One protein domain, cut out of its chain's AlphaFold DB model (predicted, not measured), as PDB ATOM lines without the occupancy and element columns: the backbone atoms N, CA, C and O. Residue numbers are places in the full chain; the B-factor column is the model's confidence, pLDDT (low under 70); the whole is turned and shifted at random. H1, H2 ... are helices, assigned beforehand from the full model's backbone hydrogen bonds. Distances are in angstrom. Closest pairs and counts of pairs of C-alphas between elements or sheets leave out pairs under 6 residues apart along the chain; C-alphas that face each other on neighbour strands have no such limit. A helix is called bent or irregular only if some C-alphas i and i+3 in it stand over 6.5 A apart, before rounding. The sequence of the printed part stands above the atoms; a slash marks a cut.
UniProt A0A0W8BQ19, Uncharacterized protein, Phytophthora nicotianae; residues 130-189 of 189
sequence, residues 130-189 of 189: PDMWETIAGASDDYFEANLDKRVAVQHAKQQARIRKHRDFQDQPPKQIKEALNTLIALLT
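What this domain is: This is residues 130 to 189 of the 189 residues of an uncharacterized protein of Phytophthora nicotianae (UniProt A0A0W8BQ19). One long bent helix, H1, makes the long axis; the chain then folds back, and a shorter helix, H2, packs near the bend. Residues 130 to 140 of H1 stick out free. The 60 printed residues, with two named helices, H1 then H2, and no named strand, are all helix in class. The whole is a loose rod, radius of gyration of the C-alphas 15.0 A, spanning 50 by 19 by 16 A.

How they stand to each other: H1, residues 130 to 165, is bent, with C-alphas 146 and 149 7.7 A apart, but by its hydrogen bonds was assigned as one helix. Its arms, H1a, residues 130 to 146, and H1b, residues 149 to 165, stand at a steep tilt of 54 degrees. H2, residues 174 to 186, touches H1b, closest at the C-alphas of Val 152 and Lys 178, 5.9 A; they run opposite ways at a steep tilt of 57 degrees. H1b touches H2 with residues 149 to 156 alone, and H2 touches H1b with residues 174 to 178 alone. H1a and H2 are near each other. Every O i to N i+4 pair is within hydrogen-bond range in H1a and H2, and 12 of 13 in H1b.

Where its parts are: H1a begins at C-alpha 130 (-33.950, 62.053, -37.770) and is 24.3 A long; H1b is 24.8 A. H2, 18.6 A, ends at C-alpha 186 (-51.467, 52.156, -31.880).

The domain as a whole: The farthest C-alphas, of Asp 131 and Arg 167, are 50.1 A apart. The printed part has no cut, and the link from H1 to H2 is short. Residues 186 to 189 have pLDDT under 70.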
ATOM      1  N   PRO A 130     -32.503  62.292 -37.824       89.75
ATOM      2  CA  PRO A 130     -33.950  62.053 -37.770       89.75
ATOM      3  C   PRO A 130     -34.507  61.284 -38.975       89.75
ATOM      4  O   PRO A 130     -35.190  60.286 -38.782       89.75
ATOM      5  N   ASP A 131     -34.116  61.656 -40.196       92.94
ATOM      6  CA  ASP A 131     -34.560  61.006 -41.438       92.94
ATOM      7  C   ASP A 131     -34.242  59.497 -41.471       92.94
ATOM      8  O   ASP A 131     -34.988  58.695 -42.040       92.94
ATOM      9  N   MET A 132     -33.138  59.082 -40.833       94.38
ATOM     10  CA  MET A 132     -32.789  57.666 -40.696       94.38
ATOM     11  C   MET A 132     -33.804  56.944 -39.808       94.38
ATOM     12  O   MET A 132     -34.253  55.855 -40.156       94.38
ATOM     13  N   TRP A 133     -34.189  57.548 -38.682       93.38
ATOM     14  CA  TRP A 133     -35.187  56.983 -37.774       93.38
ATOM     15  C   TRP A 133     -36.576  56.936 -38.403       93.38
ATOM     16  O   TRP A 133     -37.266  55.937 -38.238       93.38
ATOM     17  N   GLU A 134     -36.959  57.956 -39.171       93.50
ATOM     18  CA  GLU A 134     -38.211  57.952 -39.939       93.50
ATOM     19  C   GLU A 134     -38.233  56.816 -40.968       93.50
ATOM     20  O   GLU A 134     -39.225  56.100 -41.090       93.50
ATOM     21  N   THR A 135     -37.109  56.593 -41.656       94.88
ATOM     22  CA  THR A 135     -36.968  55.482 -42.606       94.88
ATOM     23  C   THR A 135     -37.074  54.127 -41.904       94.88
ATOM     24  O   THR A 135     -37.770  53.236 -42.388       94.88
ATOM     25  N   ILE A 136     -36.408  53.964 -40.754       92.94
ATOM     26  CA  ILE A 136     -36.466  52.734 -39.950       92.94
ATOM     27  C   ILE A 136     -37.892  52.477 -39.454       92.94
ATOM     28  O   ILE A 136     -38.363  51.343 -39.540       92.94
ATOM     29  N   ALA A 137     -38.578  53.507 -38.954       91.69
ATOM     30  CA  ALA A 137     -39.958  53.402 -38.495       91.69
ATOM     31  C   ALA A 137     -40.884  52.963 -39.636       91.69
ATOM     32  O   ALA A 137     -41.545  51.937 -39.513       91.69
ATOM     33  N   GLY A 138     -40.831  53.645 -40.785       91.94
ATOM     34  CA  GLY A 138     -41.643  53.279 -41.947       91.94
ATOM     35  C   GLY A 138     -41.379  51.852 -42.436       91.94
ATOM     36  O   GLY A 138     -42.313  51.089 -42.656       91.94
ATOM     37  N   ALA A 139     -40.109  51.443 -42.526       94.19
ATOM     38  CA  ALA A 139     -39.760  50.079 -42.925       94.19
ATOM     39  C   ALA A 139     -40.229  49.020 -41.907       94.19
ATOM     40  O   ALA A 139     -40.587  47.904 -42.292       94.19
ATOM     41  N   SER A 140     -40.227  49.357 -40.615       91.69
ATOM     42  CA  SER A 140     -40.713  48.476 -39.548       91.69
ATOM     43  C   SER A 140     -42.228  48.300 -39.616       91.69
ATOM     44  O   SER A 140     -42.708  47.169 -39.510       91.69
ATOM     45  N   ASP A 141     -42.965  49.384 -39.862       91.62
ATOM     46  CA  ASP A 141     -44.418  49.364 -40.051       91.62
ATOM     47  C   ASP A 141     -44.797  48.553 -41.298       91.62
ATOM     48  O   ASP A 141     -45.627  47.643 -41.222       91.62
ATOM     49  N   ASP A 142     -44.116  48.786 -42.425       92.25
ATOM     50  CA  ASP A 142     -44.304  48.021 -43.662       92.25
ATOM     51  C   ASP A 142     -44.053  46.521 -43.443       92.25
ATOM     52  O   ASP A 142     -44.838  45.667 -43.876       92.25
ATOM     53  N   TYR A 143     -42.967  46.174 -42.744       93.81
ATOM     54  CA  TYR A 143     -42.657  44.788 -42.401       93.81
ATOM     55  C   TYR A 143     -43.723  44.174 -41.493       93.81
ATOM     56  O   TYR A 143     -44.096  43.008 -41.677       93.81
ATOM     57  N   PHE A 144     -44.208  44.926 -40.507       90.06
ATOM     58  CA  PHE A 144     -45.252  44.462 -39.613       90.06
ATOM     59  C   PHE A 144     -46.532  44.147 -40.389       90.06
ATOM     60  O   PHE A 144     -47.015  43.013 -40.314       90.06
ATOM     61  N   GLU A 145     -47.028  45.096 -41.185       89.75
ATOM     62  CA  GLU A 145     -48.260  44.948 -41.962       89.75
ATOM     63  C   GLU A 145     -48.162  43.787 -42.958       89.75
ATOM     64  O   GLU A 145     -49.042  42.921 -43.013       89.75
ATOM     65  N   ALA A 146     -47.036  43.674 -43.672       92.31
ATOM     66  CA  ALA A 146     -46.791  42.578 -44.608       92.31
ATOM     67  C   ALA A 146     -46.789  41.187 -43.939       92.31
ATOM     68  O   ALA A 146     -47.022  40.170 -44.603       92.31
ATOM     69  N   ASN A 147     -46.523  41.114 -42.630       92.88
ATOM     70  CA  ASN A 147     -46.452  39.861 -41.878       92.88
ATOM     71  C   ASN A 147     -47.584  39.675 -40.857       92.88
ATOM     72  O   ASN A 147     -47.632  38.627 -40.207       92.88
ATOM     73  N   LEU A 148     -48.519  40.619 -40.742       91.06
ATOM     74  CA  LEU A 148     -49.586  40.599 -39.741       91.06
ATOM     75  C   LEU A 148     -50.430  39.321 -39.819       91.06
ATOM     76  O   LEU A 148     -50.593  38.618 -38.822       91.06
ATOM     77  N   ASP A 149     -50.896  38.944 -41.009       92.75
ATOM     78  CA  ASP A 149     -51.723  37.742 -41.174       92.75
ATOM     79  C   ASP A 149     -50.957  36.449 -40.853       92.75
ATOM     80  O   ASP A 149     -51.520  35.512 -40.280       92.75
ATOM     81  N   LYS A 150     -49.650  36.401 -41.151       94.44
ATOM     82  CA  LYS A 150     -48.795  35.265 -40.774       94.44
ATOM     83  C   LYS A 150     -48.663  35.172 -39.257       94.44
ATOM     84  O   LYS A 150     -48.800  34.082 -38.704       94.44
ATOM     85  N   ARG A 151     -48.443  36.302 -38.577       92.88
ATOM     86  CA  ARG A 151     -48.362  36.377 -37.107       92.88
ATOM     87  C   ARG A 151     -49.669  35.913 -36.466       92.88
ATOM     88  O   ARG A 151     -49.630  35.088 -35.556       92.88
ATOM     89  N   VAL A 152     -50.812  36.351 -36.998       93.12
ATOM     90  CA  VAL A 152     -52.147  35.903 -36.570       93.12
ATOM     91  C   VAL A 152     -52.304  34.392 -36.746       93.12
ATOM     92  O   VAL A 152     -52.735  33.707 -35.820       93.12
ATOM     93  N   ALA A 153     -51.922  33.844 -37.905       91.19
ATOM     94  CA  ALA A 153     -52.015  32.409 -38.167       91.19
ATOM     95  C   ALA A 153     -51.133  31.585 -37.212       91.19
ATOM     96  O   ALA A 153     -51.592  30.582 -36.660       91.19
ATOM     97  N   VAL A 154     -49.893  32.027 -36.974       92.88
ATOM     98  CA  VAL A 154     -48.966  31.393 -36.024       92.88
ATOM     99  C   VAL A 154     -49.524  31.444 -34.601       92.88
ATOM    100  O   VAL A 154     -49.527  30.425 -33.910       92.88
ATOM    101  N   GLN A 155     -50.036  32.595 -34.157       90.50
ATOM    102  CA  GLN A 155     -50.628  32.734 -32.824       90.50
ATOM    103  C   GLN A 155     -51.872  31.859 -32.656       90.50
ATOM    104  O   GLN A 155     -51.995  31.157 -31.653       90.50
ATOM    105  N   HIS A 156     -52.752  31.815 -33.652       90.31
ATOM    106  CA  HIS A 156     -53.925  30.949 -33.626       90.31
ATOM    107  C   HIS A 156     -53.538  29.460 -33.580       90.31
ATOM    108  O   HIS A 156     -54.087  28.697 -32.786       90.31
ATOM    109  N   ALA A 157     -52.532  29.035 -34.351       90.94
ATOM    110  CA  ALA A 157     -52.020  27.666 -34.292       90.94
ATOM    111  C   ALA A 157     -51.442  27.316 -32.905       90.94
ATOM    112  O   ALA A 157     -51.693  26.223 -32.388       90.94
ATOM    113  N   LYS A 158     -50.724  28.252 -32.264       90.94
ATOM    114  CA  LYS A 158     -50.240  28.100 -30.880       90.94
ATOM    115  C   LYS A 158     -51.404  27.939 -29.892       90.94
ATOM    116  O   LYS A 158     -51.364  27.039 -29.054       90.94
ATOM    117  N   GLN A 159     -52.461  28.744 -30.020       90.00
ATOM    118  CA  GLN A 159     -53.666  28.630 -29.187       90.00
ATOM    119  C   GLN A 159     -54.360  27.271 -29.365       90.00
ATOM    120  O   GLN A 159     -54.654  26.598 -28.379       90.00
ATOM    121  N   GLN A 160     -54.517  26.794 -30.602       88.12
ATOM    122  CA  GLN A 160     -55.080  25.466 -30.872       88.12
ATOM    123  C   GLN A 160     -54.242  24.332 -30.268       88.12
ATOM    124  O   GLN A 160     -54.787  23.364 -29.733       88.12
ATOM    125  N   ALA A 161     -52.913  24.436 -30.330       89.06
ATOM    126  CA  ALA A 161     -52.025  23.474 -29.689       89.06
ATOM    127  C   ALA A 161     -52.170  23.495 -28.157       89.06
ATOM    128  O   ALA A 161     -52.101  22.439 -27.524       89.06
ATOM    129  N   ARG A 162     -52.419  24.672 -27.565       87.38
ATOM    130  CA  ARG A 162     -52.665  24.832 -26.126       87.38
ATOM    131  C   ARG A 162     -53.988  24.205 -25.694       87.38
ATOM    132  O   ARG A 162     -53.973  23.460 -24.720       87.38
ATOM    133  N   ILE A 163     -55.073  24.376 -26.454       88.06
ATOM    134  CA  ILE A 163     -56.377  23.727 -26.184       88.06
ATOM    135  C   ILE A 163     -56.248  22.202 -26.107       88.06
ATOM    136  O   ILE A 163     -56.874  21.548 -25.273       88.06
ATOM    137  N   ARG A 164     -55.405  21.605 -26.961       85.88
ATOM    138  CA  ARG A 164     -55.171  20.151 -26.940       85.88
ATOM    139  C   ARG A 164     -54.556  19.668 -25.622       85.88
ATOM    140  O   ARG A 164     -54.764  18.511 -25.268       85.88
ATOM    141  N   LYS A 165     -53.799  20.523 -24.925       88.38
ATOM    142  CA  LYS A 165     -53.130  20.216 -23.650       88.38
ATOM    143  C   LYS A 165     -53.946  20.662 -22.432       88.38
ATOM    144  O   LYS A 165     -53.969  19.951 -21.435       88.38
ATOM    145  N   HIS A 166     -54.640  21.793 -22.540       87.06
ATOM    146  CA  HIS A 166     -55.387  22.451 -21.468       87.06
ATOM    147  C   HIS A 166     -56.812  22.732 -21.951       87.06
ATOM    148  O   HIS A 166     -57.037  23.642 -22.749       87.06
ATOM    149  N   ARG A 167     -57.778  21.911 -21.515       80.56
ATOM    150  CA  ARG A 167     -59.175  21.966 -21.998       80.56
ATOM    151  C   ARG A 167     -59.961  23.184 -21.504       80.56
ATOM    152  O   ARG A 167     -61.045  23.450 -22.005       80.56
ATOM    153  N   ASP A 168     -59.435  23.865 -20.502       86.00
ATOM    154  CA  ASP A 168     -59.936  25.089 -19.886       86.00
ATOM    155  C   ASP A 168     -59.502  26.359 -20.638       86.00
ATOM    156  O   ASP A 168     -60.105  27.418 -20.459       86.00
ATOM    157  N   PHE A 169     -58.502  26.259 -21.519       83.19
ATOM    158  CA  PHE A 169     -58.038  27.385 -22.319       83.19
ATOM    159  C   PHE A 169     -59.065  27.772 -23.397       83.19
ATOM    160  O   PHE A 169     -59.527  26.924 -24.159       83.19
ATOM    161  N   GLN A 170     -59.384  29.064 -23.481       84.75
ATOM    162  CA  GLN A 170     -60.272  29.643 -24.495       84.75
ATOM    163  C   GLN A 170     -59.434  30.208 -25.649       84.75
ATOM    164  O   GLN A 170     -58.548  31.033 -25.414       84.75
ATOM    165  N   ASP A 171     -59.700  29.788 -26.885       86.00
ATOM    166  CA  ASP A 171     -59.088  30.395 -28.064       86.00
ATOM    167  C   ASP A 171     -59.720  31.742 -28.405       86.00
ATOM    168  O   ASP A 171     -60.917  31.984 -28.251       86.00
ATOM    169  N   GLN A 172     -58.881  32.627 -28.925       88.50
ATOM    170  CA  GLN A 172     -59.309  33.843 -29.580       88.50
ATOM    171  C   GLN A 172     -59.428  33.574 -31.084       88.50
ATOM    172  O   GLN A 172     -58.498  33.041 -31.699       88.50
ATOM    173  N   PRO A 173     -60.534  33.980 -31.728       90.62
ATOM    174  CA  PRO A 173     -60.641  33.884 -33.170       90.62
ATOM    175  C   PRO A 173     -59.579  34.773 -33.844       90.62
ATOM    176  O   PRO A 173     -59.267  35.850 -33.331       90.62
ATOM    177  N   PRO A 174     -59.092  34.412 -35.049       90.88
ATOM    178  CA  PRO A 174     -58.056  35.163 -35.767       90.88
ATOM    179  C   PRO A 174     -58.322  36.670 -35.899       90.88
ATOM    180  O   PRO A 174     -57.389  37.466 -35.876       90.88
ATOM    181  N   LYS A 175     -59.595  37.080 -35.995       92.06
ATOM    182  CA  LYS A 175     -59.986  38.499 -36.031       92.06
ATOM    183  C   LYS A 175     -59.657  39.240 -34.732       92.06
ATOM    184  O   LYS A 175     -59.083  40.315 -34.800       92.06
ATOM    185  N   GLN A 176     -59.954  38.642 -33.578       90.38
ATOM    186  CA  GLN A 176     -59.638  39.237 -32.274       90.38
ATOM    187  C   GLN A 176     -58.127  39.289 -32.038       90.38
ATOM    188  O   GLN A 176     -57.621  40.274 -31.512       90.38
ATOM    189  N   ILE A 177     -57.395  38.266 -32.491       89.50
ATOM    190  CA  ILE A 177     -55.929  38.258 -32.450       89.50
ATOM    191  C   ILE A 177     -55.364  39.412 -33.293       89.50
ATOM    192  O   ILE A 177     -54.503  40.160 -32.833       89.50
ATOM    193  N   LYS A 178     -55.876  39.594 -34.517       90.94
ATOM    194  CA  LYS A 178     -55.458  40.677 -35.419       90.94
ATOM    195  C   LYS A 178     -55.745  42.061 -34.829       90.94
ATOM    196  O   LYS A 178     -54.881  42.930 -34.863       90.94
ATOM    197  N   GLU A 179     -56.930  42.254 -34.255       91.25
ATOM    198  CA  GLU A 179     -57.321  43.503 -33.588       91.25
ATOM    199  C   GLU A 179     -56.425  43.817 -32.382       91.25
ATOM    200  O   GLU A 179     -55.992  44.958 -32.222       91.25
ATOM    201  N   ALA A 180     -56.084  42.815 -31.568       88.31
ATOM    202  CA  ALA A 180     -55.178  42.989 -30.435       88.31
ATOM    203  C   ALA A 180     -53.763  43.402 -30.876       88.31
ATOM    204  O   ALA A 180     -53.185  44.320 -30.294       88.31
ATOM    205  N   LEU A 181     -53.226  42.776 -31.930       86.12
ATOM    206  CA  LEU A 181     -51.910  43.117 -32.484       86.12
ATOM    207  C   LEU A 181     -51.865  44.549 -33.039       86.12
ATOM    208  O   LEU A 181     -50.910  45.273 -32.770       86.12
ATOM    209  N   ASN A 182     -52.915  44.986 -33.734       84.75
ATOM    210  CA  ASN A 182     -53.011  46.360 -34.236       84.75
ATOM    211  C   ASN A 182     -53.172  47.388 -33.107       84.75
ATOM    212  O   ASN A 182     -52.622  48.484 -33.173       84.75
ATOM    213  N   THR A 183     -53.906  47.033 -32.048       84.25
ATOM    214  CA  THR A 183     -54.105  47.916 -30.887       84.25
ATOM    215  C   THR A 183     -52.805  48.118 -30.107       84.25
ATOM    216  O   THR A 183     -52.549  49.218 -29.631       84.25
ATOM    217  N   LEU A 184     -51.961  47.085 -30.005       76.88
ATOM    218  CA  LEU A 184     -50.640  47.194 -29.379       76.88
ATOM    219  C   LEU A 184     -49.734  48.202 -30.092       76.88
ATOM    220  O   LEU A 184     -49.030  48.949 -29.423       76.88
ATOM    221  N   ILE A 185     -49.784  48.267 -31.423       71.50
ATOM    222  CA  ILE A 185     -49.003  49.247 -32.192       71.50
ATOM    223  C   ILE A 185     -49.532  50.657 -31.995       71.50
ATOM    224  O   ILE A 185     -48.751  51.560 -31.720       71.50
ATOM    225  N   ALA A 186     -50.851  50.841 -32.052       69.50
ATOM    226  CA  ALA A 186     -51.467  52.156 -31.880       69.50
ATOM    227  C   ALA A 186     -51.211  52.790 -30.496       69.50
ATOM    228  O   ALA A 186     -51.454  53.977 -30.316       69.50
ATOM    229  N   LEU A 187     -50.763  52.006 -29.508       68.31
ATOM    230  CA  LEU A 187     -50.363  52.490 -28.182       68.31
ATOM    231  C   LEU A 187     -48.866  52.832 -28.079       68.31
ATOM    232  O   LEU A 187     -48.459  53.450 -27.096       68.31
ATOM    233  N   LEU A 188     -48.053  52.401 -29.047       59.31
ATOM    234  CA  LEU A 188     -46.605  52.630 -29.103       59.31
ATOM    235  C   LEU A 188     -46.218  53.794 -30.032       59.31
ATOM    236  O   LEU A 188     -45.081  54.261 -29.963       59.31
ATOM    237  N   THR A 189     -47.154  54.250 -30.868       52.59
ATOM    238  CA  THR A 189     -47.070  55.442 -31.732       52.59
ATOM    239  C   THR A 189     -47.729  56.651 -31.082       52.59
ATOM    240  O   THR A 189     -47.140  57.751 -31.128       52.59
TER     241      THR A 189